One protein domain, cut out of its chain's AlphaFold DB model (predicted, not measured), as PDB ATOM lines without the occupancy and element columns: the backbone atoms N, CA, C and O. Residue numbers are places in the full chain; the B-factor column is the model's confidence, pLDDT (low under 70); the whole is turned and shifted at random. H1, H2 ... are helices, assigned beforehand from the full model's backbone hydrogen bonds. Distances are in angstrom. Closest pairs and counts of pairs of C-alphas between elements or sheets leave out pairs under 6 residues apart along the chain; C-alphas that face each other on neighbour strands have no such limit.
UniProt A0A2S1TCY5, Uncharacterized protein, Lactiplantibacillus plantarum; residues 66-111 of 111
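What this domain is: This is residues 66 to 111 of the 111 residues of an uncharacterized protein of Lactiplantibacillus plantarum (UniProt A0A2S1TCY5). One long helix, H1, and one short helix, H2, make a lopsided V: the end of H1 and the start of H2 meet at the corner, and a loop, residues 90 to 99, runs out beyond H1 and folds back to H2. The long arm, with residues 66 to 84 standing free, makes most of the length, and residues 105 to 111 stand free at the tip of the short arm. The printed part has 46 residues with two named helices, H1 then H2, and no named strand; the class is all helix. The whole is extended, with a radius of gyration of the C-alphas of 14.7 A and spans of 49 by 24 by 6 A.

Where its parts are: Find C-alpha 66 at (-9.557, 69.502, -40.682); from there H1, residues 66 to 89, runs 34.5 A to C-alpha 89 at (-31.231, 42.779, -38.562). Look next at Val 100, where H2, residues 100 to 109, begins; it runs 14.5 A to C-alpha 109 at (-17.346, 35.315, -31.888).

How they stand to each other: Start at Thr 89 in H1 and look across to Phe 101 in H2: their C-alphas, the closest of the two helices, are 5.0 A apart. H1 and H2 only just touch, with 3 pairs of C-alphas within 8 A, and H1 does so with residues 86 to 89 alone. They run opposite ways at a steep tilt of 61 degrees. In H1 and H2 every O i to N i+4 pair is within hydrogen-bond range.

The domain as a whole: The two C-alphas farthest apart are those of Ile 66 and Gln 95, at 48.8 A. The printed part has no cut, and the link from H1 to H2, 10 residues, is short. The mean pLDDT of the printed part is 92.4; look for low confidence at Arg 111, the chain's last residue, which is under 70.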
ATOM      1  N   ILE A  66      -8.607  69.744 -39.591       85.38
ATOM      2  CA  ILE A  66      -9.557  69.502 -40.682       85.38
ATOM      3  C   ILE A  66      -9.685  67.996 -40.916       85.38
ATOM      4  O   ILE A  66     -10.800  67.476 -41.031       85.38
ATOM      5  N   LYS A  67      -8.559  67.273 -40.938       85.38
ATOM      6  CA  LYS A  67      -8.567  65.810 -41.075       85.38
ATOM      7  C   LYS A  67      -9.216  65.135 -39.873       85.38
ATOM      8  O   LYS A  67     -10.045  64.243 -40.066       85.38
ATOM      9  N   THR A  68      -8.904  65.589 -38.658       87.25
ATOM     10  CA  THR A  68      -9.534  65.105 -37.424       87.25
ATOM     11  C   THR A  68     -11.052  65.245 -37.506       87.25
ATOM     12  O   THR A  68     -11.780  64.278 -37.276       87.25
ATOM     13  N   GLU A  69     -11.557  66.427 -37.870       88.81
ATOM     14  CA  GLU A  69     -12.995  66.687 -37.954       88.81
ATOM     15  C   GLU A  69     -13.675  65.803 -39.006       88.81
ATOM     16  O   GLU A  69     -14.679  65.151 -38.711       88.81
ATOM     17  N   GLN A  70     -13.099  65.700 -40.207       90.06
ATOM     18  CA  GLN A  70     -13.618  64.821 -41.257       90.06
ATOM     19  C   GLN A  70     -13.679  63.362 -40.798       90.06
ATOM     20  O   GLN A  70     -14.679  62.672 -41.020       90.06
ATOM     21  N   ARG A  71     -12.636  62.885 -40.114       88.50
ATOM     22  CA  ARG A  71     -12.565  61.512 -39.614       88.50
ATOM     23  C   ARG A  71     -13.574  61.254 -38.499       88.50
ATOM     24  O   ARG A  71     -14.206  60.198 -38.486       88.50
ATOM     25  N   LEU A  72     -13.791  62.222 -37.610       90.31
ATOM     26  CA  LEU A  72     -14.838  62.153 -36.589       90.31
ATOM     27  C   LEU A  72     -16.236  62.095 -37.215       90.31
ATOM     28  O   LEU A  72     -17.052  61.274 -36.798       90.31
ATOM     29  N   GLN A  73     -16.507  62.895 -38.250       93.06
ATOM     30  CA  GLN A  73     -17.779  62.833 -38.978       93.06
ATOM     31  C   GLN A  73     -17.978  61.472 -39.656       93.06
ATOM     32  O   GLN A  73     -19.064  60.891 -39.580       93.06
ATOM     33  N   GLN A  74     -16.924  60.915 -40.260       92.38
ATOM     34  CA  GLN A  74     -16.960  59.566 -40.826       92.38
ATOM     35  C   GLN A  74     -17.286  58.521 -39.754       92.38
ATOM     36  O   GLN A  74     -18.218  57.741 -39.951       92.38
ATOM     37  N   LEU A  75     -16.600  58.538 -38.607       91.50
ATOM     38  CA  LEU A  75     -16.862  57.623 -37.490       91.50
ATOM     39  C   LEU A  75     -18.303  57.732 -36.981       91.50
ATOM     40  O   LEU A  75     -18.972  56.713 -36.828       91.50
ATOM     41  N   LEU A  76     -18.814  58.953 -36.797       94.06
ATOM     42  CA  LEU A  76     -20.206  59.186 -36.399       94.06
ATOM     43  C   LEU A  76     -21.196  58.637 -37.434       94.06
ATOM     44  O   LEU A  76     -22.210  58.043 -37.067       94.06
ATOM     45  N   SER A  77     -20.914  58.811 -38.727       95.31
ATOM     46  CA  SER A  77     -21.760  58.277 -39.798       95.31
ATOM     47  C   SER A  77     -21.750  56.745 -39.842       95.31
ATOM     48  O   SER A  77     -22.775  56.130 -40.130       95.31
ATOM     49  N   THR A  78     -20.601  56.126 -39.566       95.44
ATOM     50  CA  THR A  78     -20.447  54.669 -39.521       95.44
ATOM     51  C   THR A  78     -21.170  54.095 -38.314       95.44
ATOM     52  O   THR A  78     -21.902  53.124 -38.463       95.44
ATOM     53  N   GLU A  79     -21.048  54.733 -37.148       95.62
ATOM     54  CA  GLU A  79     -21.764  54.329 -35.938       95.62
ATOM     55  C   GLU A  79     -23.281  54.388 -36.148       95.62
ATOM     56  O   GLU A  79     -23.982  53.425 -35.855       95.62
ATOM     57  N   LYS A  80     -23.799  55.473 -36.744       96.12
ATOM     58  CA  LYS A  80     -25.229  55.579 -37.084       96.12
ATOM     59  C   LYS A  80     -25.685  54.444 -38.002       96.12
ATOM     60  O   LYS A  80     -26.647  53.754 -37.676       96.12
ATOM     61  N   ARG A  81     -24.956  54.203 -39.098       96.19
ATOM     62  CA  ARG A  81     -25.249  53.112 -40.043       96.19
ATOM     63  C   ARG A  81     -25.214  51.743 -39.368       96.19
ATOM     64  O   ARG A  81     -26.076  50.909 -39.628       96.19
ATOM     65  N   TYR A  82     -24.250  51.514 -38.479       95.25
ATOM     66  CA  TYR A  82     -24.177  50.283 -37.701       95.25
ATOM     67  C   TYR A  82     -25.395  50.115 -36.784       95.25
ATOM     68  O   TYR A  82     -25.973  49.029 -36.739       95.25
ATOM     69  N   GLN A  83     -25.839  51.174 -36.099       96.25
ATOM     70  CA  GLN A  83     -27.041  51.113 -35.261       96.25
ATOM     71  C   GLN A  83     -28.307  50.841 -36.080       96.25
ATOM     72  O   GLN A  83     -29.124  50.016 -35.676       96.25
ATOM     73  N   GLU A  84     -28.459  51.473 -37.243       96.38
ATOM     74  CA  GLU A  84     -29.573  51.219 -38.167       96.38
ATOM     75  C   GLU A  84     -29.573  49.766 -38.660       96.38
ATOM     76  O   GLU A  84     -30.592  49.076 -38.571       96.38
ATOM     77  N   LEU A  85     -28.413  49.263 -39.095       95.81
ATOM     78  CA  LEU A  85     -28.247  47.873 -39.519       95.81
ATOM     79  C   LEU A  85     -28.569  46.901 -38.381       95.81
ATOM     80  O   LEU A  85     -29.297  45.929 -38.582       95.81
ATOM     81  N   LYS A  86     -28.066  47.166 -37.172       95.75
ATOM     82  CA  LYS A  86     -28.346  46.367 -35.976       95.75
ATOM     83  C   LYS A  86     -29.840  46.334 -35.669       95.75
ATOM     84  O   LYS A  86     -30.383  45.266 -35.389       95.75
ATOM     85  N   GLN A  87     -30.524  47.474 -35.739       96.44
ATOM     86  CA  GLN A  87     -31.970  47.544 -35.531       96.44
ATOM     87  C   GLN A  87     -32.737  46.758 -36.595       96.44
ATOM     88  O   GLN A  87     -33.658  46.018 -36.255       96.44
ATOM     89  N   PHE A  88     -32.362  46.896 -37.867       96.88
ATOM     90  CA  PHE A  88     -32.990  46.181 -38.975       96.88
ATOM     91  C   PHE A  88     -32.813  44.663 -38.847       96.88
ATOM     92  O   PHE A  88     -33.788  43.916 -38.819       96.88
ATOM     93  N   THR A  89     -31.573  44.207 -38.680       96.12
ATOM     94  CA  THR A  89     -31.231  42.779 -38.562       96.12
ATOM     95  C   THR A  89     -31.781  42.133 -37.291       96.12
ATOM     96  O   THR A  89     -32.028  40.931 -37.272       96.12
ATOM     97  N   SER A  90     -32.050  42.915 -36.242       95.81
ATOM     98  CA  SER A  90     -32.735  42.428 -35.037       95.81
ATOM     99  C   SER A  90     -34.239  42.195 -35.238       95.81
ATOM    100  O   SER A  90     -34.862  41.548 -34.400       95.81
ATOM    101  N   LYS A  91     -34.843  42.717 -36.315       95.50
ATOM    102  CA  LYS A  91     -36.269  42.511 -36.633       95.50
ATOM    103  C   LYS A  91     -36.511  41.301 -37.533       95.50
ATOM    104  O   LYS A  91     -37.613  40.761 -37.525       95.50
ATOM    105  N   ILE A  92     -35.508  40.880 -38.300       95.62
ATOM    106  CA  ILE A  92     -35.610  39.718 -39.186       95.62
ATOM    107  C   ILE A  92     -35.320  38.462 -38.375       95.62
ATOM    108  O   ILE A  92     -34.263  38.361 -37.751       95.62
ATOM    109  N   LYS A  93     -36.262  37.517 -38.400       96.00
ATOM    110  CA  LYS A  93     -36.181  36.254 -37.667       96.00
ATOM    111  C   LYS A  93     -36.062  35.059 -38.603       96.00
ATOM    112  O   LYS A  93     -36.677  35.044 -39.667       96.00
ATOM    113  N   TYR A  94     -35.321  34.052 -38.162       92.44
ATOM    114  CA  TYR A  94     -35.320  32.715 -38.742       92.44
ATOM    115  C   TYR A  94     -36.492  31.879 -38.202       92.44
ATOM    116  O   TYR A  94     -37.259  32.317 -37.339       92.44
ATOM    117  N   GLN A  95     -36.637  30.657 -38.721       92.88
ATOM    118  CA  GLN A  95     -37.693  29.719 -38.316       92.88
ATOM    119  C   GLN A  95     -37.622  29.351 -36.824       92.88
ATOM    120  O   GLN A  95     -38.654  29.151 -36.191       92.88
ATOM    121  N   ASP A  96     -36.421  29.340 -36.248       93.38
ATOM    122  CA  ASP A  96     -36.149  29.075 -34.830       93.38
ATOM    123  C   ASP A  96     -36.380  30.299 -33.913       93.38
ATOM    124  O   ASP A  96     -36.008  30.275 -32.743       93.38
ATOM    125  N   GLN A  97     -36.985  31.377 -34.433       92.62
ATOM    126  CA  GLN A  97     -37.217  32.665 -33.759       92.62
ATOM    127  C   GLN A  97     -35.962  33.483 -33.423       92.62
ATOM    128  O   GLN A  97     -36.102  34.609 -32.927       92.62
ATOM    129  N   SER A  98     -34.763  32.982 -33.717       94.00
ATOM    130  CA  SER A  98     -33.527  33.751 -33.581       94.00
ATOM    131  C   SER A  98     -33.460  34.863 -34.630       94.00
ATOM    132  O   SER A  98     -34.084  34.780 -35.691       94.00
ATOM    133  N   THR A  99     -32.726  35.938 -34.340       96.62
ATOM    134  CA  THR A  99     -32.598  37.071 -35.267       96.62
ATOM    135  C   THR A  99     -31.355  36.958 -36.139       96.62
ATOM    136  O   THR A  99     -30.339  36.391 -35.733       96.62
ATOM    137  N   VAL A 100     -31.395  37.583 -37.318       95.75
ATOM    138  CA  VAL A 100     -30.218  37.711 -38.198       95.75
ATOM    139  C   VAL A 100     -29.034  38.330 -37.453       95.75
ATOM    140  O   VAL A 100     -27.899  37.879 -37.601       95.75
ATOM    141  N   PHE A 101     -29.290  39.313 -36.585       95.62
ATOM    142  CA  PHE A 101     -28.236  39.916 -35.769       95.62
ATOM    143  C   PHE A 101     -27.597  38.928 -34.778       95.62
ATOM    144  O   PHE A 101     -26.388  38.976 -34.561       95.62
ATOM    145  N   GLN A 102     -28.378  38.027 -34.173       94.12
ATOM    146  CA  GLN A 102     -27.859  37.038 -33.222       94.12
ATOM    147  C   GLN A 102     -26.914  36.040 -33.894       94.12
ATOM    148  O   GLN A 102     -25.827  35.803 -33.365       94.12
ATOM    149  N   HIS A 103     -27.284  35.524 -35.068       93.44
ATOM    150  CA  HIS A 103     -26.425  34.632 -35.859       93.44
ATOM    151  C   HIS A 103     -25.130  35.321 -36.286       93.44
ATOM    152  O   HIS A 103     -24.048  34.784 -36.067       93.44
ATOM    153  N   PHE A 104     -25.215  36.560 -36.781       92.75
ATOM    154  CA  PHE A 104     -24.035  37.359 -37.125       92.75
ATOM    155  C   PHE A 104     -23.057  37.508 -35.947       92.75
ATOM    156  O   PHE A 104     -21.849  37.326 -36.100       92.75
ATOM    157  N   VAL A 105     -23.567  37.812 -34.749       92.31
ATOM    158  CA  VAL A 105     -22.731  37.948 -33.545       92.31
ATOM    159  C   VAL A 105     -22.105  36.612 -33.139       92.31
ATOM    160  O   VAL A 105     -20.956  36.599 -32.697       92.31
ATOM    161  N   GLN A 106     -22.838  35.504 -33.257       92.12
ATOM    162  CA  GLN A 106     -22.310  34.170 -32.960       92.12
ATOM    163  C   GLN A 106     -21.186  33.782 -33.921       92.12
ATOM    164  O   GLN A 106     -20.140  33.314 -33.472       92.12
ATOM    165  N   GLU A 107     -21.359  34.031 -35.217       92.25
ATOM    166  CA  GLU A 107     -20.353  33.696 -36.219       92.25
ATOM    167  C   GLU A 107     -19.065  34.510 -36.047       92.25
ATOM    168  O   GLU A 107     -17.976  33.947 -36.105       92.25
ATOM    169  N   ILE A 108     -19.164  35.811 -35.746       90.81
ATOM    170  CA  ILE A 108     -17.975  36.633 -35.463       90.81
ATOM    171  C   ILE A 108     -17.247  36.170 -34.201       90.81
ATOM    172  O   ILE A 108     -16.024  36.148 -34.192       90.81
ATOM    173  N   LYS A 109     -17.966  35.801 -33.135       84.69
ATOM    174  CA  LYS A 109     -17.346  35.315 -31.888       84.69
ATOM    175  C   LYS A 109     -16.671  33.951 -32.023       84.69
ATOM    176  O   LYS A 109     -15.921  33.569 -31.132       84.69
ATOM    177  N   SER A 110     -17.003  33.212 -33.077       78.69
ATOM    178  CA  SER A 110     -16.469  31.876 -33.345       78.69
ATOM    179  C   SER A 110     -15.229  31.913 -34.251       78.69
ATOM    180  O   SER A 110     -14.667  30.858 -34.539       78.69
ATOM    181  N   ARG A 111     -14.823  33.106 -34.707       68.62
ATOM    182  CA  ARG A 111     -13.571  33.383 -35.426       68.62
ATOM    183  C   ARG A 111     -12.524  33.927 -34.463       68.62
ATOM    184  O   ARG A 111     -11.342  33.588 -34.672       68.62
TER     185      ARG A 111